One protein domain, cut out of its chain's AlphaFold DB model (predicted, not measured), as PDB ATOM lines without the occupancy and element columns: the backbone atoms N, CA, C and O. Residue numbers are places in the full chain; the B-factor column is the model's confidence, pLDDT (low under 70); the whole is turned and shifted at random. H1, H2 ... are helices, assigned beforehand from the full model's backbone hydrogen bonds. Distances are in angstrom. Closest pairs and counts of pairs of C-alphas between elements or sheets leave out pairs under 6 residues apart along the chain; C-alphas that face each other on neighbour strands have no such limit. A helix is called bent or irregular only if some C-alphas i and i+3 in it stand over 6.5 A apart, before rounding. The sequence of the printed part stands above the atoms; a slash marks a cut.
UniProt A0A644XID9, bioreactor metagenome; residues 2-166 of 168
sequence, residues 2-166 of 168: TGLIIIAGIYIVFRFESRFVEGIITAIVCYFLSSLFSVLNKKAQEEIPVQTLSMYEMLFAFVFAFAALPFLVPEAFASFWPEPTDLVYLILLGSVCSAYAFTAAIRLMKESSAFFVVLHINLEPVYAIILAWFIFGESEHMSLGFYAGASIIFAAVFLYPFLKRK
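AT A GLANCE: This is residues 2 to 166 of the 168 residues of a protein of bioreactor metagenome (UniProt A0A644XID9). The model is an open frame of helices round a largely empty middle: H5 and H3 make a V along one side, H1 and H8 lie side by side along the opposite side, and H2 and the run of H6 and H7 bridge the two sides. Near the point of the V, the end of H2 and H6 meet H5, while H4 sits at the open end of the V. The printed part has 165 residues with eight named helices, H1 to H8 in chain order, and no named strand; the class is all helix. The whole is loose, with a radius of gyration of the C-alphas of 19.0 A, and spans 42 by 41 by 31 A.

IN THESE COORDINATES: H5, residues 84 to 111, is the longest helix at 39.3 A; C-alpha 84 is at (41.226, 79.969, 40.763). H3, residues 50 to 72, is 31.1 A long with a kink of 26 degrees near residue 66, and H4 holds residues 74 to 78. H2, residues 21 to 44, is 34.5 A long. H6 holds residues 114 to 121, and H7, residues 124 to 140, has a kink of 73 degrees near residue 134. H1, residues 2 to 15, begins with C-alpha 2 at (14.012, 116.135, 33.329). H8, residues 144 to 164, is 30.7 A long and ends with C-alpha 164 at (5.167, 112.071, 32.863). H7 is irregular, with C-alphas 135 and 138 9.6 A apart; H3 and H8 are only just irregular, at 6.9 A for C-alphas 67 and 70 and 6.51 A for C-alphas 158 and 161.

HOW THE PARTS SIT: H5 is the hub, touching three helices. With residues 99 to 107 alone it touches residues 50 to 58 of H3, closest at the C-alphas of Ser 54 and Thr 103, 5.9 A, at a steep tilt of 46 degrees, opposite ways. H2 touches H5 with residues 41 to 42 alone, closest at the C-alphas of Lys 42 and Met 109, 6.7 A. H5 and H6 form a helical hairpin and only just touch, with 3 pairs of C-alphas within 8 A, closest at Met 109 and Val 117, 6.4 A. H4 is close to H3 but not clearly touching, and H6 and H7 meet only through their link. H7 and H8 are close but not clearly touching, with the C-alphas of Val 126 and Phe 154 6.7 A apart. H1 touches H8 at a shallow tilt of 6 degrees, opposite ways, closest at the C-alphas of Val 13 and Gly 149, 4.9 A. Every O i to N i+4 pair is within hydrogen-bond range in H1, H2, H4 and H6, against 17 of 19 in H3, 21 of 24 in H5, 10 of 13 in H7 and 15 of 17 in H8.

THE WHOLE: The two C-alphas farthest apart, those of Ala 78 and Lys 166, are 56.8 A apart. The printed part has no cut, and its seven links are tight. Mean pLDDT of the printed part is 77.1; 44 residues are under 70, among them residues 2 to 20 and 160 to 166.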
ATOM      1  N   THR A   2      13.359 117.041  32.364       47.28
ATOM      2  CA  THR A   2      14.012 116.135  33.329       47.28
ATOM      3  C   THR A   2      15.471 115.794  33.021       47.28
ATOM      4  O   THR A   2      16.274 115.735  33.943       47.28
ATOM      5  N   GLY A   3      15.851 115.674  31.744       52.06
ATOM      6  CA  GLY A   3      17.260 115.504  31.363       52.06
ATOM      7  C   GLY A   3      18.158 116.662  31.823       52.06
ATOM      8  O   GLY A   3      19.246 116.422  32.321       52.06
ATOM      9  N   LEU A   4      17.673 117.909  31.762       58.31
ATOM     10  CA  LEU A   4      18.404 119.095  32.239       58.31
ATOM     11  C   LEU A   4      18.632 119.069  33.759       58.31
ATOM     12  O   LEU A   4      19.686 119.487  34.225       58.31
ATOM     13  N   ILE A   5      17.669 118.544  34.521       59.78
ATOM     14  CA  ILE A   5      17.764 118.409  35.984       59.78
ATOM     15  C   ILE A   5      18.775 117.319  36.359       59.78
ATOM     16  O   ILE A   5      19.596 117.529  37.246       59.78
ATOM     17  N   ILE A   6      18.764 116.186  35.648       59.47
ATOM     18  CA  ILE A   6      19.744 115.105  35.839       59.47
ATOM     19  C   ILE A   6      21.154 115.600  35.489       59.47
ATOM     20  O   ILE A   6      22.077 115.405  36.273       59.47
ATOM     21  N   ILE A   7      21.310 116.317  34.370       63.47
ATOM     22  CA  ILE A   7      22.586 116.926  33.964       63.47
ATOM     23  C   ILE A   7      23.087 117.917  35.027       63.47
ATOM     24  O   ILE A   7      24.271 117.913  35.350       63.47
ATOM     25  N   ALA A   8      22.201 118.725  35.619       64.31
ATOM     26  CA  ALA A   8      22.563 119.637  36.705       64.31
ATOM     27  C   ALA A   8      22.968 118.902  38.001       64.31
ATOM     28  O   ALA A   8      23.929 119.307  38.651       64.31
ATOM     29  N   GLY A   9      22.282 117.812  38.364       61.62
ATOM     30  CA  GLY A   9      22.634 116.979  39.521       61.62
ATOM     31  C   GLY A   9      23.988 116.286  39.358       61.62
ATOM     32  O   GLY A   9      24.828 116.358  40.253       61.62
ATOM     33  N   ILE A  10      24.236 115.710  38.178       63.88
ATOM     34  CA  ILE A  10      25.536 115.142  37.793       63.88
ATOM     35  C   ILE A  10      26.619 116.229  37.856       63.88
ATOM     36  O   ILE A  10      27.656 116.021  38.478       63.88
ATOM     37  N   TYR A  11      26.369 117.420  37.300       65.31
ATOM     38  CA  TYR A  11      27.322 118.533  37.362       65.31
ATOM     39  C   TYR A  11      27.702 118.904  38.803       65.31
ATOM     40  O   TYR A  11      28.866 119.179  39.066       65.31
ATOM     41  N   ILE A  12      26.761 118.880  39.751       63.28
ATOM     42  CA  ILE A  12      27.037 119.184  41.163       63.28
ATOM     43  C   ILE A  12      27.884 118.091  41.824       63.28
ATOM     44  O   ILE A  12      28.837 118.439  42.516       63.28
ATOM     45  N   VAL A  13      27.589 116.806  41.583       62.03
ATOM     46  CA  VAL A  13      28.404 115.678  42.086       62.03
ATOM     47  C   VAL A  13      29.845 115.802  41.586       62.03
ATOM     48  O   VAL A  13      30.782 115.760  42.378       62.03
ATOM     49  N   PHE A  14      30.024 116.051  40.287       60.62
ATOM     50  CA  PHE A  14      31.343 116.105  39.654       60.62
ATOM     51  C   PHE A  14      32.092 117.428  39.859       60.62
ATOM     52  O   PHE A  14      33.313 117.456  39.762       60.62
ATOM     53  N   ARG A  15      31.416 118.542  40.174       60.41
ATOM     54  CA  ARG A  15      32.085 119.834  40.433       60.41
ATOM     55  C   ARG A  15      32.997 119.787  41.664       60.41
ATOM     56  O   ARG A  15      33.938 120.575  41.736       60.41
ATOM     57  N   PHE A  16      32.735 118.880  42.602       55.44
ATOM     58  CA  PHE A  16      33.593 118.650  43.766       55.44
ATOM     59  C   PHE A  16      34.824 117.782  43.459       55.44
ATOM     60  O   PHE A  16      35.766 117.788  44.246       55.44
ATOM     61  N   GLU A  17      34.872 117.130  42.293       56.09
ATOM     62  CA  GLU A  17      36.021 116.362  41.809       56.09
ATOM     63  C   GLU A  17      36.466 116.900  40.439       56.09
ATOM     64  O   GLU A  17      36.081 116.434  39.369       56.09
ATOM     65  N   SER A  18      37.279 117.949  40.458       50.75
ATOM     66  CA  SER A  18      37.621 118.809  39.317       50.75
ATOM     67  C   SER A  18      38.520 118.183  38.224       50.75
ATOM     68  O   SER A  18      39.317 118.887  37.605       50.75
ATOM     69  N   ARG A  19      38.398 116.879  37.918       58.50
ATOM     70  CA  ARG A  19      39.300 116.159  36.990       58.50
ATOM     71  C   ARG A  19      38.632 115.147  36.034       58.50
ATOM     72  O   ARG A  19      39.272 114.178  35.647       58.50
ATOM     73  N   PHE A  20      37.380 115.360  35.608       65.31
ATOM     74  CA  PHE A  20      36.611 114.332  34.867       65.31
ATOM     75  C   PHE A  20      36.048 114.719  33.485       65.31
ATOM     76  O   PHE A  20      35.146 114.049  32.985       65.31
ATOM     77  N   VAL A  21      36.573 115.748  32.805       74.25
ATOM     78  CA  VAL A  21      36.058 116.157  31.473       74.25
ATOM     79  C   VAL A  21      36.121 115.015  30.444       74.25
ATOM     80  O   VAL A  21      35.142 114.772  29.739       74.25
ATOM     81  N   GLU A  22      37.225 114.266  30.398       77.44
ATOM     82  CA  GLU A  22      37.385 113.107  29.502       77.44
ATOM     83  C   GLU A  22      36.394 111.977  29.827       77.44
ATOM     84  O   GLU A  22      35.818 111.367  28.921       77.44
ATOM     85  N   GLY A  23      36.121 111.757  31.117       79.31
ATOM     86  CA  GLY A  23      35.118 110.801  31.584       79.31
ATOM     87  C   GLY A  23      33.702 111.184  31.152       79.31
ATOM     88  O   GLY A  23      32.947 110.328  30.703       79.31
ATOM     89  N   ILE A  24      33.356 112.474  31.202       74.44
ATOM     90  CA  ILE A  24      32.040 112.972  30.771       74.44
ATOM     91  C   ILE A  24      31.848 112.777  29.266       74.44
ATOM     92  O   ILE A  24      30.800 112.292  28.841       74.44
ATOM     93  N   ILE A  25      32.851 113.126  28.453       82.50
ATOM     94  CA  ILE A  25      32.782 112.936  26.998       82.50
ATOM     95  C   ILE A  25      32.619 111.449  26.676       82.50
ATOM     96  O   ILE A  25      31.722 111.082  25.917       82.50
ATOM     97  N   THR A  26      33.424 110.595  27.311       84.00
ATOM     98  CA  THR A  26      33.330 109.136  27.160       84.00
ATOM     99  C   THR A  26      31.940 108.633  27.545       84.00
ATOM    100  O   THR A  26      31.313 107.923  26.763       84.00
ATOM    101  N   ALA A  27      31.398 109.064  28.688       80.69
ATOM    102  CA  ALA A  27      30.071 108.666  29.145       80.69
ATOM    103  C   ALA A  27      28.974 109.069  28.152       80.69
ATOM    104  O   ALA A  27      28.114 108.251  27.830       80.69
ATOM    105  N   ILE A  28      29.010 110.295  27.619       82.25
ATOM    106  CA  ILE A  28      28.035 110.760  26.621       82.25
ATOM    107  C   ILE A  28      28.088 109.886  25.361       82.25
ATOM    108  O   ILE A  28      27.039 109.471  24.861       82.25
ATOM    109  N   VAL A  29      29.289 109.569  24.869       88.75
ATOM    110  CA  VAL A  29      29.474 108.688  23.705       88.75
ATOM    111  C   VAL A  29      28.946 107.280  23.998       88.75
ATOM    112  O   VAL A  29      28.190 106.736  23.192       88.75
ATOM    113  N   CYS A  30      29.262 106.713  25.164       87.75
ATOM    114  CA  CYS A  30      28.750 105.413  25.599       87.75
ATOM    115  C   CYS A  30      27.218 105.393  25.688       87.75
ATOM    116  O   CYS A  30      26.596 104.455  25.194       87.75
ATOM    117  N   TYR A  31      26.591 106.430  26.253       83.12
ATOM    118  CA  TYR A  31      25.131 106.532  26.338       83.12
ATOM    119  C   TYR A  31      24.473 106.644  24.962       83.12
ATOM    120  O   TYR A  31      23.448 106.005  24.716       83.12
ATOM    121  N   PHE A  32      25.059 107.419  24.047       86.00
ATOM    122  CA  PHE A  32      24.574 107.502  22.672       86.00
ATOM    123  C   PHE A  32      24.642 106.137  21.974       86.00
ATOM    124  O   PHE A  32      23.640 105.680  21.420       86.00
ATOM    125  N   LEU A  33      25.792 105.458  22.055       89.44
ATOM    126  CA  LEU A  33      25.985 104.122  21.489       89.44
ATOM    127  C   LEU A  33      25.034 103.097  22.118       89.44
ATOM    128  O   LEU A  33      24.425 102.321  21.390       89.44
ATOM    129  N   SER A  34      24.842 103.128  23.438       84.44
ATOM    130  CA  SER A  34      23.904 102.253  24.149       84.44
ATOM    131  C   SER A  34      22.453 102.485  23.710       84.44
ATOM    132  O   SER A  34      21.723 101.526  23.446       84.44
ATOM    133  N   SER A  35      22.031 103.744  23.560       82.69
ATOM    134  CA  SER A  35      20.685 104.064  23.077       82.69
ATOM    135  C   SER A  35      20.487 103.621  21.628       82.69
ATOM    136  O   SER A  35      19.431 103.081  21.296       82.69
ATOM    137  N   LEU A  36      21.481 103.838  20.762       87.00
ATOM    138  CA  LEU A  36      21.446 103.374  19.377       87.00
ATOM    139  C   LEU A  36      21.359 101.845  19.323       87.00
ATOM    140  O   LEU A  36      20.502 101.298  18.633       87.00
ATOM    141  N   PHE A  37      22.191 101.165  20.111       86.44
ATOM    142  CA  PHE A  37      22.202  99.717  20.253       86.44
ATOM    143  C   PHE A  37      20.840  99.167  20.696       86.44
ATOM    144  O   PHE A  37      20.359  98.207  20.101       86.44
ATOM    145  N   SER A  38      20.174  99.798  21.668       83.12
ATOM    146  CA  SER A  38      18.832  99.399  22.123       83.12
ATOM    147  C   SER A  38      17.770  99.536  21.021       83.12
ATOM    148  O   SER A  38      16.935  98.644  20.852       83.12
ATOM    149  N   VAL A  39      17.816 100.612  20.224       84.25
ATOM    150  CA  VAL A  39      16.887 100.821  19.096       84.25
ATOM    151  C   VAL A  39      17.127  99.806  17.978       84.25
ATOM    152  O   VAL A  39      16.167  99.232  17.460       84.25
ATOM    153  N   LEU A  40      18.390  99.560  17.618       87.12
ATOM    154  CA  LEU A  40      18.760  98.563  16.611       87.12
ATOM    155  C   LEU A  40      18.357  97.159  17.052       87.12
ATOM    156  O   LEU A  40      17.748  96.433  16.267       87.12
ATOM    157  N   ASN A  41      18.613  96.825  18.320       86.31
ATOM    158  CA  ASN A  41      18.154  95.584  18.916       86.31
ATOM    159  C   ASN A  41      16.661  95.442  18.744       86.31
ATOM    160  O   ASN A  41      16.237  94.480  18.129       86.31
ATOM    161  N   LYS A  42      15.873  96.420  19.208       83.00
ATOM    162  CA  LYS A  42      14.408  96.390  19.120       83.00
ATOM    163  C   LYS A  42      13.900  96.028  17.722       83.00
ATOM    164  O   LYS A  42      12.963  95.245  17.622       83.00
ATOM    165  N   LYS A  43      14.530  96.552  16.669       85.69
ATOM    166  CA  LYS A  43      14.195  96.206  15.284       85.69
ATOM    167  C   LYS A  43      14.637  94.782  14.912       85.69
ATOM    168  O   LYS A  43      13.862  94.035  14.336       85.69
ATOM    169  N   ALA A  44      15.863  94.386  15.254       86.00
ATOM    170  CA  ALA A  44      16.413  93.073  14.907       86.00
ATOM    171  C   ALA A  44      15.663  91.892  15.562       86.00
ATOM    172  O   ALA A  44      15.545  90.826  14.958       86.00
ATOM    173  N   GLN A  45      15.108  92.077  16.765       83.06
ATOM    174  CA  GLN A  45      14.305  91.047  17.458       83.06
ATOM    175  C   GLN A  45      12.916  90.803  16.835       83.06
ATOM    176  O   GLN A  45      12.228  89.869  17.255       83.06
ATOM    177  N   GLU A  46      12.485  91.613  15.858       83.44
ATOM    178  CA  GLU A  46      11.270  91.338  15.073       83.44
ATOM    179  C   GLU A  46      11.501  90.206  14.057       83.44
ATOM    180  O   GLU A  46      10.582  89.442  13.770       83.44
ATOM    181  N   GLU A  47      12.734  90.063  13.561       85.88
ATOM    182  CA  GLU A  47      13.106  89.093  12.523       85.88
ATOM    183  C   GLU A  47      13.869  87.880  13.082       85.88
ATOM    184  O   GLU A  47      13.761  86.774  12.548       85.88
ATOM    185  N   ILE A  48      14.631  88.061  14.169       88.75
ATOM    186  CA  ILE A  48      15.530  87.044  14.733       88.75
ATOM    187  C   ILE A  48      15.112  86.705  16.177       88.75
ATOM    188  O   ILE A  48      14.852  87.611  16.972       88.75
ATOM    189  N   PRO A  49      15.087  85.416  16.577       87.88
ATOM    190  CA  PRO A  49      14.866  85.038  17.971       87.88
ATOM    191  C   PRO A  49      15.878  85.699  18.918       87.88
ATOM    192  O   PRO A  49      17.083  85.675  18.667       87.88
ATOM    193  N   VAL A  50      15.394  86.229  20.048       85.56
ATOM    194  CA  VAL A  50      16.202  87.002  21.015       85.56
ATOM    195  C   VAL A  50      17.439  86.235  21.489       85.56
ATOM    196  O   VAL A  50      18.517  86.801  21.591       85.56
ATOM    197  N   GLN A  51      17.307  84.932  21.740       86.94
ATOM    198  CA  GLN A  51      18.404  84.068  22.179       86.94
ATOM    199  C   GLN A  51      19.544  84.027  21.158       86.94
ATOM    200  O   GLN A  51      20.709  84.110  21.531       86.94
ATOM    201  N   THR A  52      19.199  83.912  19.877       88.94
ATOM    202  CA  THR A  52      20.165  83.864  18.780       88.94
ATOM    203  C   THR A  52      20.837  85.220  18.603       88.94
ATOM    204  O   THR A  52      22.055  85.280  18.468       88.94
ATOM    205  N   LEU A  53      20.061  86.305  18.670       89.81
ATOM    206  CA  LEU A  53      20.581  87.669  18.599       89.81
ATOM    207  C   LEU A  53      21.595  87.936  19.723       89.81
ATOM    208  O   LEU A  53      22.749  88.247  19.437       89.81
ATOM    209  N   SER A  54      21.211  87.701  20.981       88.38
ATOM    210  CA  SER A  54      22.094  87.903  22.138       88.38
ATOM    211  C   SER A  54      23.342  87.016  22.094       88.38
ATOM    212  O   SER A  54      24.407  87.445  22.534       88.38
ATOM    213  N   MET A  55      23.249  85.799  21.539       89.62
ATOM    214  CA  MET A  55      24.415  84.930  21.349       89.62
ATOM    215  C   MET A  55      25.433  85.560  20.388       89.62
ATOM    216  O   MET A  55      26.623  85.590  20.701       89.62
ATOM    217  N   TYR A  56      24.979  86.079  19.242       91.38
ATOM    218  CA  TYR A  56      25.860  86.751  18.282       91.38
ATOM    219  C   TYR A  56      26.475  88.025  18.861       91.38
ATOM    220  O   TYR A  56      27.662  88.270  18.655       91.38
ATOM    221  N   GLU A  57      25.707  88.804  19.619       91.25
ATOM    222  CA  GLU A  57      26.194  90.029  20.260       91.25
ATOM    223  C   GLU A  57      27.269  89.742  21.308       91.25
ATOM    224  O   GLU A  57      28.331  90.360  21.279       91.25
ATOM    225  N   MET A  58      27.031  88.767  22.189       90.00
ATOM    226  CA  MET A  58      27.999  88.342  23.205       90.00
ATOM    227  C   MET A  58      29.269  87.770  22.570       90.00
ATOM    228  O   MET A  58      30.375  88.083  23.013       90.00
ATOM    229  N   LEU A  59      29.136  86.977  21.501       92.81
ATOM    230  CA  LEU A  59      30.286  86.424  20.785       92.81
ATOM    231  C   LEU A  59      31.108  87.523  20.104       92.81
ATOM    232  O   LEU A  59      32.332  87.531  20.214       92.81
ATOM    233  N   PHE A  60      30.450  88.462  19.422       93.56
ATOM    234  CA  PHE A  60      31.136  89.571  18.767       93.56
ATOM    235  C   PHE A  60      31.809  90.489  19.789       93.56
ATOM    236  O   PHE A  60      32.962  90.866  19.596       93.56
ATOM    237  N   ALA A  61      31.136  90.786  20.905       91.12
ATOM    238  CA  ALA A  61      31.709  91.549  22.008       91.12
ATOM    239  C   ALA A  61      32.958  90.863  22.579       91.12
ATOM    240  O   ALA A  61      33.978  91.523  22.763       91.12
ATOM    241  N   PHE A  62      32.914  89.543  22.791       91.12
ATOM    242  CA  PHE A  62      34.066  88.767  23.250       91.12
ATOM    243  C   PHE A  62      35.233  88.828  22.259       91.12
ATOM    244  O   PHE A  62      36.344  89.178  22.649       91.12
ATOM    245  N   VAL A  63      34.989  88.537  20.976       94.44
ATOM    246  CA  VAL A  63      36.038  88.542  19.942       94.44
ATOM    247  C   VAL A  63      36.648  89.932  19.791       94.44
ATOM    248  O   VAL A  63      37.870  90.064  19.738       94.44
ATOM    249  N   PHE A  64      35.816  90.972  19.757       93.62
ATOM    250  CA  PHE A  64      36.271  92.350  19.624       93.62
ATOM    251  C   PHE A  64      37.084  92.799  20.845       93.62
ATOM    252  O   PHE A  64      38.176  93.339  20.682       93.62
ATOM    253  N   ALA A  65      36.602  92.532  22.062       89.69
ATOM    254  CA  ALA A  65      37.314  92.876  23.291       89.69
ATOM    255  C   ALA A  65      38.645  92.119  23.410       89.69
ATOM    256  O   ALA A  65      39.668  92.723  23.731       89.69
ATOM    257  N   PHE A  66      38.656  90.822  23.092       88.81
ATOM    258  CA  PHE A  66      39.866  90.003  23.111       88.81
ATOM    259  C   PHE A  66      40.899  90.485  22.084       88.81
ATOM    260  O   PHE A  66      42.078  90.603  22.405       88.81
ATOM    261  N   ALA A  67      40.460  90.832  20.869       91.69
ATOM    262  CA  ALA A  67      41.334  91.375  19.832       91.69
ATOM    263  C   ALA A  67      41.863  92.781  20.167       91.69
ATOM    264  O   ALA A  67      42.976  93.121  19.770       91.69
ATOM    265  N   ALA A  68      41.093  93.594  20.898       90.69
ATOM    266  CA  ALA A  68      41.494  94.938  21.314       90.69
ATOM    267  C   ALA A  68      42.442  94.942  22.528       90.69
ATOM    268  O   ALA A  68      43.264  95.851  22.657       90.69
ATOM    269  N   LEU A  69      42.358  93.928  23.401       86.94
ATOM    270  CA  LEU A  69      43.142  93.822  24.637       86.94
ATOM    271  C   LEU A  69      44.659  94.055  24.464       86.94
ATOM    272  O   LEU A  69      45.196  94.878  25.208       86.94
ATOM    273  N   PRO A  70      45.362  93.423  23.497       86.75
ATOM    274  CA  PRO A  70      46.806  93.610  23.343       86.75
ATOM    275  C   PRO A  70      47.203  95.032  22.922       86.75
ATOM    276  O   PRO A  70      48.341  95.430  23.149       86.75
ATOM    277  N   PHE A  71      46.289  95.801  22.322       88.88
ATOM    278  CA  PHE A  71      46.546  97.183  21.907       88.88
ATOM    279  C   PHE A  71      46.206  98.194  23.003       88.88
ATOM    280  O   PHE A  71      46.869  99.222  23.111       88.88
ATOM    281  N   LEU A  72      45.171  97.916  23.799       87.94
ATOM    282  CA  LEU A  72      44.685  98.826  24.836       87.94
ATOM    283  C   LEU A  72      45.427  98.659  26.161       87.94
ATOM    284  O   LEU A  72      45.682  99.651  26.838       87.94
ATOM    285  N   VAL A  73      45.765  97.421  26.540       86.69
ATOM    286  CA  VAL A  73      46.411  97.123  27.828       86.69
ATOM    287  C   VAL A  73      47.483  96.032  27.655       86.69
ATOM    288  O   VAL A  73      47.311  94.900  28.119       86.69
ATOM    289  N   PRO A  74      48.613  96.349  26.989       82.25
ATOM    290  CA  PRO A  74      49.637  95.358  26.640       82.25
ATOM    291  C   PRO A  74      50.225  94.644  27.865       82.25
ATOM    292  O   PRO A  74      50.490  93.444  27.832       82.25
ATOM    293  N   GLU A  75      50.392  95.379  28.966       81.19
ATOM    294  CA  GLU A  75      50.978  94.882  30.217       81.19
ATOM    295  C   GLU A  75      50.064  93.873  30.927       81.19
ATOM    296  O   GLU A  75      50.533  92.847  31.418       81.19
ATOM    297  N   ALA A  76      48.748  94.111  30.924       74.25
ATOM    298  CA  ALA A  76      47.776  93.201  31.532       74.25
ATOM    299  C   ALA A  76      47.600  91.913  30.714       74.25
ATOM    300  O   ALA A  76      47.390  90.843  31.282       74.25
ATOM    301  N   PHE A  77      47.734  91.989  29.385       75.62
ATOM    302  CA  PHE A  77      47.665  90.812  28.517       75.62
ATOM    303  C   PHE A  77      48.812  89.822  28.783       75.62
ATOM    304  O   PHE A  77      48.616  88.610  28.704       75.62
ATOM    305  N   ALA A  78      49.995  90.316  29.163       73.31
ATOM    306  CA  ALA A  78      51.136  89.467  29.506       73.31
ATOM    307  C   ALA A  78      50.943  88.680  30.821       73.31
ATOM    308  O   ALA A  78      51.543  87.619  30.987       73.31
ATOM    309  N   SER A  79      50.088  89.162  31.732       75.31
ATOM    310  CA  SER A  79      49.805  88.553  33.043       75.31
ATOM    311  C   SER A  79      48.335  88.127  33.187       75.31
ATOM    312  O   SER A  79      47.754  88.219  34.264       75.31
ATOM    313  N   PHE A  80      47.716  87.670  32.097       72.31
ATOM    314  CA  PHE A  80      46.261  87.499  31.992       72.31
ATOM    315  C   PHE A  80      45.656  86.358  32.836       72.31
ATOM    316  O   PHE A  80      44.436  86.223  32.881       72.31
ATOM    317  N   TRP A  81      46.457  85.512  33.486       79.19
ATOM    318  CA  TRP A  81      45.942  84.333  34.189       79.19
ATOM    319  C   TRP A  81      45.352  84.692  35.562       79.19
ATOM    320  O   TRP A  81      46.119  85.058  36.453       79.19
ATOM    321  N   PRO A  82      44.023  84.566  35.761       80.94
ATOM    322  CA  PRO A  82      43.391  84.841  37.047       80.94
ATOM    323  C   PRO A  82      43.683  83.727  38.053       80.94
ATOM    324  O   PRO A  82      43.913  82.573  37.672       80.94
ATOM    325  N   GLU A  83      43.588  84.040  39.343       87.50
ATOM    326  CA  GLU A  83      43.598  83.012  40.380       87.50
ATOM    327  C   GLU A  83      42.337  82.122  40.300       87.50
ATOM    328  O   GLU A  83      41.292  82.541  39.790       87.50
ATOM    329  N   PRO A  84      42.374  80.879  40.820       87.19
ATOM    330  CA  PRO A  84      41.226  79.969  40.763       87.19
ATOM    331  C   PRO A  84      39.951  80.520  41.421       87.19
ATOM    332  O   PRO A  84      38.846  80.223  40.970       87.19
ATOM    333  N   THR A  85      40.088  81.327  42.474       90.44
ATOM    334  CA  THR A  85      38.972  82.020  43.137       90.44
ATOM    335  C   THR A  85      38.353  83.082  42.238       90.44
ATOM    336  O   THR A  85      37.128  83.157  42.130       90.44
ATOM    337  N   ASP A  86      39.184  83.840  41.528       89.12
ATOM    338  CA  ASP A  86      38.732  84.852  40.576       89.12
ATOM    339  C   ASP A  86      38.024  84.204  39.393       89.12
ATOM    340  O   ASP A  86      37.038  84.739  38.898       89.12
ATOM    341  N   LEU A  87      38.450  83.003  38.990       90.06
ATOM    342  CA  LEU A  87      37.779  82.239  37.943       90.06
ATOM    343  C   LEU A  87      36.316  81.936  38.302       90.06
ATOM    344  O   LEU A  87      35.435  82.054  37.450       90.06
ATOM    345  N   VAL A  88      36.034  81.584  39.562       92.50
ATOM    346  CA  VAL A  88      34.662  81.332  40.034       92.50
ATOM    347  C   VAL A  88      33.828  82.611  39.965       92.50
ATOM    348  O   VAL A  88      32.710  82.586  39.444       92.50
ATOM    349  N   TYR A  89      34.373  83.739  40.429       91.06
ATOM    350  CA  TYR A  89      33.680  85.026  40.356       91.06
ATOM    351  C   TYR A  89      33.475  85.499  38.916       91.06
ATOM    352  O   TYR A  89      32.389  85.971  38.589       91.06
ATOM    353  N   LEU A  90      34.456  85.313  38.033       90.50
ATOM    354  CA  LEU A  90      34.357  85.646  36.612       90.50
ATOM    355  C   LEU A  90      33.303  84.799  35.901       90.50
ATOM    356  O   LEU A  90      32.533  85.332  35.104       90.50
ATOM    357  N   ILE A  91      33.212  83.500  36.209       90.75
ATOM    358  CA  ILE A  91      32.161  82.633  35.663       90.75
ATOM    359  C   ILE A  91      30.787  83.108  36.137       90.75
ATOM    360  O   ILE A  91      29.875  83.234  35.319       90.75
ATOM    361  N   LEU A  92      30.626  83.406  37.428       93.81
ATOM    362  CA  LEU A  92      29.362  83.903  37.976       93.81
ATOM    363  C   LEU A  92      28.963  85.245  37.343       93.81
ATOM    364  O   LEU A  92      27.831  85.406  36.882       93.81
ATOM    365  N   LEU A  93      29.906  86.185  37.277       90.94
ATOM    366  CA  LEU A  93      29.703  87.523  36.735       90.94
ATOM    367  C   LEU A  93      29.393  87.476  35.231       90.94
ATOM    368  O   LEU A  93      28.450  88.119  34.772       90.94
ATOM    369  N   GLY A  94      30.150  86.687  34.467       90.19
ATOM    370  CA  GLY A  94      29.992  86.550  33.020       90.19
ATOM    371  C   GLY A  94      28.711  85.813  32.618       90.19
ATOM    372  O   GLY A  94      28.072  86.173  31.630       90.19
ATOM    373  N   SER A  95      28.287  84.816  33.394       90.31
ATOM    374  CA  SER A  95      27.083  84.032  33.087       90.31
ATOM    375  C   SER A  95      25.804  84.682  33.619       90.31
ATOM    376  O   SER A  95      24.952  85.104  32.835       90.31
ATOM    377  N   VAL A  96      25.654  84.781  34.939       91.88
ATOM    378  CA  VAL A  96      24.405  85.209  35.585       91.88
ATOM    379  C   VAL A  96      24.243  86.720  35.484       91.88
ATOM    380  O   VAL A  96      23.217  87.202  35.001       91.88
ATOM    381  N   CYS A  97      25.264  87.470  35.903       88.81
ATOM    382  CA  CYS A  97      25.172  88.927  35.981       88.81
ATOM    383  C   CYS A  97      25.292  89.611  34.614       88.81
ATOM    384  O   CYS A  97      24.788  90.718  34.462       88.81
ATOM    385  N   SER A  98      25.912  88.960  33.624       89.38
ATOM    386  CA  SER A  98      26.112  89.534  32.288       89.38
ATOM    387  C   SER A  98      25.237  88.854  31.238       89.38
ATOM    388  O   SER A  98      24.253  89.444  30.800       89.38
ATOM    389  N   ALA A  99      25.532  87.611  30.842       88.38
ATOM    390  CA  ALA A  99      24.849  86.976  29.710       88.38
ATOM    391  C   ALA A  99      23.336  86.792  29.936       88.38
ATOM    392  O   ALA A  99      22.528  87.138  29.065       88.38
ATOM    393  N   TYR A 100      22.932  86.282  31.105       89.81
ATOM    394  CA  TYR A 100      21.518  86.103  31.438       89.81
ATOM    395  C   TYR A 100      20.803  87.446  31.610       89.81
ATOM    396  O   TYR A 100      19.772  87.664  30.970       89.81
ATOM    397  N   ALA A 101      21.358  88.354  32.420       88.25
ATOM    398  CA  ALA A 101      20.769  89.671  32.662       88.25
ATOM    399  C   ALA A 101      20.579  90.468  31.360       88.25
ATOM    400  O   ALA A 101      19.514  91.036  31.127       88.25
ATOM    401  N   PHE A 102      21.569  90.436  30.468       85.44
ATOM    402  CA  PHE A 102      21.514  91.103  29.172       85.44
ATOM    403  C   PHE A 102      20.459  90.497  28.240       85.44
ATOM    404  O   PHE A 102      19.627  91.215  27.683       85.44
ATOM    405  N   THR A 103      20.426  89.167  28.125       87.25
ATOM    406  CA  THR A 103      19.400  88.473  27.329       87.25
ATOM    407  C   THR A 103      17.997  88.773  27.871       87.25
ATOM    408  O   THR A 103      17.066  89.012  27.101       87.25
ATOM    409  N   ALA A 104      17.828  88.793  29.197       86.19
ATOM    410  CA  ALA A 104      16.572  89.158  29.845       86.19
ATOM    411  C   ALA A 104      16.191  90.622  29.571       86.19
ATOM    412  O   ALA A 104      15.031  90.895  29.269       86.19
ATOM    413  N   ALA A 105      17.155  91.548  29.592       83.38
ATOM    414  CA  ALA A 105      16.930  92.948  29.246       83.38
ATOM    415  C   ALA A 105      16.434  93.104  27.799       83.38
ATOM    416  O   ALA A 105      15.459  93.820  27.568       83.38
ATOM    417  N   ILE A 106      17.027  92.391  26.833       81.38
ATOM    418  CA  ILE A 106      16.566  92.405  25.432       81.38
ATOM    419  C   ILE A 106      15.151  91.828  25.321       81.38
ATOM    420  O   ILE A 106      14.299  92.435  24.676       81.38
ATOM    421  N   ARG A 107      14.848  90.717  26.010       83.19
ATOM    422  CA  ARG A 107      13.480  90.163  26.052       83.19
ATOM    423  C   ARG A 107      12.473  91.147  26.649       83.19
ATOM    424  O   ARG A 107      11.378  91.289  26.117       83.19
ATOM    425  N   LEU A 108      12.834  91.862  27.712       80.50
ATOM    426  CA  LEU A 108      11.968  92.875  28.320       80.50
ATOM    427  C   LEU A 108      11.694  94.045  27.371       80.50
ATOM    428  O   LEU A 108      10.596  94.590  27.402       80.50
ATOM    429  N   MET A 109      12.632  94.404  26.486       76.50
ATOM    430  CA  MET A 109      12.389  95.413  25.442       76.50
ATOM    431  C   MET A 109      11.352  94.969  24.396       76.50
ATOM    432  O   MET A 109      10.829  95.820  23.671       76.50
ATOM    433  N   LYS A 110      11.061  93.664  24.304       70.50
ATOM    434  CA  LYS A 110      10.016  93.104  23.437       70.50
ATOM    435  C   LYS A 110       8.626  93.235  24.057       70.50
ATOM    436  O   LYS A 110       7.678  93.591  23.364       70.50
ATOM    437  N   GLU A 111       8.502  92.939  25.349       69.25
ATOM    438  CA  GLU A 111       7.212  92.936  26.062       69.25
ATOM    439  C   GLU A 111       6.852  94.305  26.655       69.25
ATOM    440  O   GLU A 111       5.681  94.644  26.809       69.25
ATOM    441  N   SER A 112       7.860  95.118  26.965       67.81
ATOM    442  CA  SER A 112       7.729  96.474  27.491       67.81
ATOM    443  C   SER A 112       8.352  97.484  26.531       67.81
ATOM    444  O   SER A 112       9.267  97.177  25.774       67.81
ATOM    445  N   SER A 113       7.901  98.742  26.568       72.12
ATOM    446  CA  SER A 113       8.559  99.787  25.773       72.12
ATOM    447  C   SER A 113      10.043  99.906  26.158       72.12
ATOM    448  O   SER A 113      10.362  99.914  27.347       72.12
ATOM    449  N   ALA A 114      10.943 100.079  25.181       69.19
ATOM    450  CA  ALA A 114      12.373 100.342  25.430       69.19
ATOM    451  C   ALA A 114      12.587 101.474  26.457       69.19
ATOM    452  O   ALA A 114      13.488 101.430  27.285       69.19
ATOM    453  N   PHE A 115      11.675 102.444  26.471       66.94
ATOM    454  CA  PHE A 115      11.614 103.504  27.467       66.94
ATOM    455  C   PHE A 115      11.482 103.004  28.916       66.94
ATOM    456  O   PHE A 115      12.125 103.542  29.812       66.94
ATOM    457  N   PHE A 116      10.640 101.999  29.166       70.50
ATOM    458  CA  PHE A 116      10.433 101.435  30.501       70.50
ATOM    459  C   PHE A 116      11.677 100.692  30.996       70.50
ATOM    460  O   PHE A 116      12.056 100.842  32.155       70.50
ATOM    461  N   VAL A 117      12.348  99.965  30.100       72.50
ATOM    462  CA  VAL A 117      13.626  99.303  30.392       72.50
ATOM    463  C   VAL A 117      14.697 100.341  30.737       72.50
ATOM    464  O   VAL A 117      15.335 100.245  31.780       72.50
ATOM    465  N   VAL A 118      14.820 101.402  29.935       69.38
ATOM    466  CA  VAL A 118      15.758 102.509  30.198       69.38
ATOM    467  C   VAL A 118      15.447 103.230  31.516       69.38
ATOM    468  O   VAL A 118      16.363 103.639  32.223       69.38
ATOM    469  N   LEU A 119      14.175 103.370  31.899       69.25
ATOM    470  CA  LEU A 119      13.811 103.940  33.200       69.25
ATOM    471  C   LEU A 119      14.328 103.089  34.372       69.25
ATOM    472  O   LEU A 119      14.799 103.656  35.352       69.25
ATOM    473  N   HIS A 120      14.270 101.759  34.261       76.25
ATOM    474  CA  HIS A 120      14.798 100.852  35.286       76.25
ATOM    475  C   HIS A 120      16.324 100.902  35.356       76.25
ATOM    476  O   HIS A 120      16.876 100.935  36.448       76.25
ATOM    477  N   ILE A 121      16.996 101.001  34.208       75.81
ATOM    478  CA  ILE A 121      18.454 101.184  34.157       75.81
ATOM    479  C   ILE A 121      18.854 102.510  34.821       75.81
ATOM    480  O   ILE A 121      19.803 102.559  35.590       75.81
ATOM    481  N   ASN A 122      18.087 103.587  34.636       71.88
ATOM    482  CA  ASN A 122      18.359 104.857  35.325       71.88
ATOM    483  C   ASN A 122      18.198 104.785  36.859       71.88
ATOM    484  O   ASN A 122      18.652 105.694  37.555       71.88
ATOM    485  N   LEU A 123      17.557 103.740  37.396       70.94
ATOM    486  CA  LEU A 123      17.496 103.468  38.835       70.94
ATOM    487  C   LEU A 123      18.679 102.617  39.332       70.94
ATOM    488  O   LEU A 123      18.835 102.441  40.537       70.94
ATOM    489  N   GLU A 124      19.536 102.112  38.447       75.38
ATOM    490  CA  GLU A 124      20.725 101.344  38.825       75.38
ATOM    491  C   GLU A 124      21.638 102.109  39.801       75.38
ATOM    492  O   GLU A 124      21.950 101.546  40.853       75.38
ATOM    493  N   PRO A 125      21.969 103.404  39.590       70.19
ATOM    494  CA  PRO A 125      22.792 104.152  40.544       70.19
ATOM    495  C   PRO A 125      22.128 104.279  41.923       70.19
ATOM    496  O   PRO A 125      22.791 104.228  42.952       70.19
ATOM    497  N   VAL A 126      20.799 104.419  41.945       73.31
ATOM    498  CA  VAL A 126      19.982 104.551  43.161       73.31
ATOM    499  C   VAL A 126      20.079 103.279  43.998       73.31
ATOM    500  O   VAL A 126      20.411 103.342  45.182       73.31
ATOM    501  N   TYR A 127      19.808 102.121  43.395       75.75
ATOM    502  CA  TYR A 127      19.865 100.852  44.116       75.75
ATOM    503  C   TYR A 127      21.299 100.454  44.466       75.75
ATOM    504  O   TYR A 127      21.504  99.909  45.547       75.75
ATOM    505  N   ALA A 128      22.282 100.778  43.618       78.81
ATOM    506  CA  ALA A 128      23.696 100.558  43.906       78.81
ATOM    507  C   ALA A 128      24.148 101.316  45.166       78.81
ATOM    508  O   ALA A 128      24.774 100.713  46.032       78.81
ATOM    509  N   ILE A 129      23.766 102.591  45.324       73.94
ATOM    510  CA  ILE A 129      24.080 103.389  46.527       73.94
ATOM    511  C   ILE A 129      23.440 102.777  47.783       73.94
ATOM    512  O   ILE A 129      24.083 102.685  48.827       73.94
ATOM    513  N   ILE A 130      22.181 102.332  47.693       77.00
ATOM    514  CA  ILE A 130      21.477 101.710  48.828       77.00
ATOM    515  C   ILE A 130      22.143 100.382  49.219       77.00
ATOM    516  O   ILE A 130      22.382 100.137  50.399       77.00
ATOM    517  N   LEU A 131      22.458  99.530  48.239       79.62
ATOM    518  CA  LEU A 131      23.152  98.257  48.459       79.62
ATOM    519  C   LEU A 131      24.549  98.465  49.043       79.62
ATOM    520  O   LEU A 131      24.912  97.757  49.979       79.62
ATOM    521  N   ALA A 132      25.302  99.443  48.537       80.19
ATOM    522  CA  ALA A 132      26.623  99.775  49.055       80.19
ATOM    523  C   ALA A 132      26.558 100.159  50.539       80.19
ATOM    524  O   ALA A 132      27.335  99.642  51.335       80.19
ATOM    525  N   TRP A 133      25.567 100.966  50.934       74.69
ATOM    526  CA  TRP A 133      25.353 101.326  52.338       74.69
ATOM    527  C   TRP A 133      25.077 100.107  53.236       74.69
ATOM    528  O   TRP A 133      25.617 100.023  54.337       74.69
ATOM    529  N   PHE A 134      24.287  99.132  52.769       79.06
ATOM    530  CA  PHE A 134      24.004  97.910  53.535       79.06
ATOM    531  C   PHE A 134      25.181  96.924  53.593       79.06
ATOM    532  O   PHE A 134      25.348  96.252  54.608       79.06
ATOM    533  N   ILE A 135      25.958  96.796  52.513       81.56
ATOM    534  CA  ILE A 135      27.032  95.796  52.391       81.56
ATOM    535  C   ILE A 135      28.349  96.304  52.990       81.56
ATOM    536  O   ILE A 135      29.026  95.547  53.684       81.56
ATOM    537  N   PHE A 136      28.714  97.564  52.736       76.12
ATOM    538  CA  PHE A 136      29.991  98.151  53.160       76.12
ATOM    539  C   PHE A 136      29.883  98.984  54.454       76.12
ATOM    540  O   PHE A 136      30.896  99.240  55.099       76.12
ATOM    541  N   GLY A 137      28.676  99.348  54.906       70.25
ATOM    542  CA  GLY A 137      28.468 100.017  56.198       70.25
ATOM    543  C   GLY A 137      29.129 101.404  56.307       70.25
ATOM    544  O   GLY A 137      29.089 102.196  55.368       70.25
ATOM    545  N   GLU A 138      29.719 101.719  57.473       55.53
ATOM    546  CA  GLU A 138      30.345 103.023  57.796       55.53
ATOM    547  C   GLU A 138      31.730 103.263  57.151       55.53
ATOM    548  O   GLU A 138      32.289 104.351  57.297       55.53
ATOM    549  N   SER A 139      32.317 102.301  56.423       55.88
ATOM    550  CA  SER A 139      33.665 102.486  55.850       55.88
ATOM    551  C   SER A 139      33.725 103.482  54.681       55.88
ATOM    552  O   SER A 139      34.816 103.889  54.291       55.88
ATOM    553  N   GLU A 140      32.574 103.922  54.160       53.97
ATOM    554  CA  GLU A 140      32.447 104.977  53.145       53.97
ATOM    555  C   GLU A 140      31.489 106.094  53.600       53.97
ATOM    556  O   GLU A 140      30.492 106.407  52.944       53.97
ATOM    557  N   HIS A 141      31.781 106.755  54.724       56.00
ATOM    558  CA  HIS A 141      31.209 108.085  54.959       56.00
ATOM    559  C   HIS A 141      31.718 109.051  53.884       56.00
ATOM    560  O   HIS A 141      32.786 109.653  53.999       56.00
ATOM    561  N   MET A 142      30.953 109.174  52.804       63.09
ATOM    562  CA  MET A 142      31.250 110.096  51.720       63.09
ATOM    563  C   MET A 142      31.025 111.551  52.151       63.09
ATOM    564  O   MET A 142      30.395 111.848  53.166       63.09
ATOM    565  N   SER A 143      31.576 112.499  51.389       66.12
ATOM    566  CA  SER A 143      31.456 113.921  51.722       66.12
ATOM    567  C   SER A 143      29.991 114.389  51.744       66.12
ATOM    568  O   SER A 143      29.137 113.877  51.019       66.12
ATOM    569  N   LEU A 144      29.700 115.446  52.508       72.06
ATOM    570  CA  LEU A 144      28.400 116.140  52.472       72.06
ATOM    571  C   LEU A 144      27.963 116.518  51.041       72.06
ATOM    572  O   LEU A 144      26.770 116.510  50.739       72.06
ATOM    573  N   GLY A 145      28.920 116.804  50.148       67.06
ATOM    574  CA  GLY A 145      28.664 117.085  48.734       67.06
ATOM    575  C   GLY A 145      28.142 115.873  47.957       67.06
ATOM    576  O   GLY A 145      27.222 116.022  47.153       67.06
ATOM    577  N   PHE A 146      28.653 114.671  48.245       68.19
ATOM    578  CA  PHE A 146      28.146 113.427  47.661       68.19
ATOM    579  C   PHE A 146      26.696 113.172  48.083       68.19
ATOM    580  O   PHE A 146      25.850 112.929  47.228       68.19
ATOM    581  N   TYR A 147      26.375 113.315  49.373       72.19
ATOM    582  CA  TYR A 147      25.001 113.138  49.858       72.19
ATOM    583  C   TYR A 147      24.031 114.159  49.250       72.19
ATOM    584  O   TYR A 147      22.928 113.795  48.834       72.19
ATOM    585  N   ALA A 148      24.448 115.424  49.129       70.19
ATOM    586  CA  ALA A 148      23.655 116.453  48.463       70.19
ATOM    587  C   ALA A 148      23.424 116.115  46.978       70.19
ATOM    588  O   ALA A 148      22.288 116.146  46.507       70.19
ATOM    589  N   GLY A 149      24.465 115.717  46.248       67.06
ATOM    590  CA  GLY A 149      24.352 115.327  44.843       67.06
ATOM    591  C   GLY A 149      23.507 114.066  44.622       67.06
ATOM    592  O   GLY A 149      22.616 114.065  43.772       67.06
ATOM    593  N   ALA A 150      23.698 113.031  45.446       70.06
ATOM    594  CA  ALA A 150      22.881 111.823  45.434       70.06
ATOM    595  C   ALA A 150      21.401 112.156  45.675       70.06
ATOM    596  O   ALA A 150      20.542 111.703  44.922       70.06
ATOM    597  N   SER A 151      21.090 113.017  46.654       73.44
ATOM    598  CA  SER A 151      19.711 113.443  46.944       73.44
ATOM    599  C   SER A 151      19.030 114.147  45.760       73.44
ATOM    600  O   SER A 151      17.846 113.919  45.507       73.44
ATOM    601  N   ILE A 152      19.780 114.930  44.977       70.81
ATOM    602  CA  ILE A 152      19.282 115.581  43.757       70.81
ATOM    603  C   ILE A 152      18.997 114.541  42.667       70.81
ATOM    604  O   ILE A 152      17.950 114.610  42.020       70.81
ATOM    605  N   ILE A 153      19.892 113.563  42.477       68.00
ATOM    606  CA  ILE A 153      19.687 112.461  41.525       68.00
ATOM    607  C   ILE A 153      18.448 111.650  41.921       68.00
ATOM    608  O   ILE A 153      17.572 111.442  41.080       68.00
ATOM    609  N   PHE A 154      18.313 111.277  43.199       73.06
ATOM    610  CA  PHE A 154      17.122 110.603  43.721       73.06
ATOM    611  C   PHE A 154      15.856 111.412  43.423       73.06
ATOM    612  O   PHE A 154      14.919 110.889  42.819       73.06
ATOM    613  N   ALA A 155      15.833 112.700  43.776       74.06
ATOM    614  CA  ALA A 155      14.682 113.559  43.527       74.06
ATOM    615  C   ALA A 155      14.322 113.614  42.034       74.06
ATOM    616  O   ALA A 155      13.148 113.499  41.689       74.06
ATOM    617  N   ALA A 156      15.308 113.731  41.141       68.38
ATOM    618  CA  ALA A 156      15.092 113.797  39.699       68.38
ATOM    619  C   ALA A 156      14.528 112.489  39.119       68.38
ATOM    620  O   ALA A 156      13.579 112.526  38.331       68.38
ATOM    621  N   VAL A 157      15.084 111.341  39.523       68.00
ATOM    622  CA  VAL A 157      14.644 110.019  39.055       68.00
ATOM    623  C   VAL A 157      13.240 109.700  39.564       68.00
ATOM    624  O   VAL A 157      12.410 109.229  38.789       68.00
ATOM    625  N   PHE A 158      12.925 110.027  40.821       71.38
ATOM    626  CA  PHE A 158      11.583 109.828  41.369       71.38
ATOM    627  C   PHE A 158      10.557 110.797  40.780       71.38
ATOM    628  O   PHE A 158       9.454 110.365  40.460       71.38
ATOM    629  N   LEU A 159      10.884 112.081  40.572       70.00
ATOM    630  CA  LEU A 159       9.953 113.036  39.953       70.00
ATOM    631  C   LEU A 159       9.626 112.681  38.497       70.00
ATOM    632  O   LEU A 159       8.527 112.979  38.028       70.00
ATOM    633  N   TYR A 160      10.556 112.050  37.780       66.44
ATOM    634  CA  TYR A 160      10.418 111.724  36.362       66.44
ATOM    635  C   TYR A 160       9.104 110.995  35.996       66.44
ATOM    636  O   TYR A 160       8.359 111.511  35.153       66.44
ATOM    637  N   PRO A 161       8.751 109.849  36.615       62.78
ATOM    638  CA  PRO A 161       7.487 109.167  36.347       62.78
ATOM    639  C   PRO A 161       6.252 109.976  36.780       62.78
ATOM    640  O   PRO A 161       5.237 109.935  36.083       62.78
ATOM    641  N   PHE A 162       6.322 110.757  37.867       64.81
ATOM    642  CA  PHE A 162       5.187 111.573  38.330       64.81
ATOM    643  C   PHE A 162       4.872 112.744  37.393       64.81
ATOM    644  O   PHE A 162       3.700 113.020  37.136       64.81
ATOM    645  N   LEU A 163       5.893 113.405  36.840       59.53
ATOM    646  CA  LEU A 163       5.701 114.455  35.838       59.53
ATOM    647  C   LEU A 163       5.178 113.888  34.517       59.53
ATOM    648  O   LEU A 163       4.307 114.498  33.901       59.53
ATOM    649  N   LYS A 164       5.645 112.704  34.099       51.28
ATOM    650  CA  LYS A 164       5.167 112.071  32.863       51.28
ATOM    651  C   LYS A 164       3.694 111.645  32.954       51.28
ATOM    652  O   LYS A 164       2.988 111.712  31.954       51.28
ATOM    653  N   ARG A 165       3.206 111.276  34.145       53.28
ATOM    654  CA  ARG A 165       1.801 110.890  34.385       53.28
ATOM    655  C   ARG A 165       0.803 112.057  34.295       53.28
ATOM    656  O   ARG A 165      -0.382 111.803  34.148       53.28
ATOM    657  N   LYS A 166       1.253 113.316  34.380       42.97
ATOM    658  CA  LYS A 166       0.389 114.511  34.259       42.97
ATOM    659  C   LYS A 166       0.298 115.094  32.841       42.97
ATOM    660  O   LYS A 166      -0.407 116.078  32.657       42.97
TER     661      LYS A 166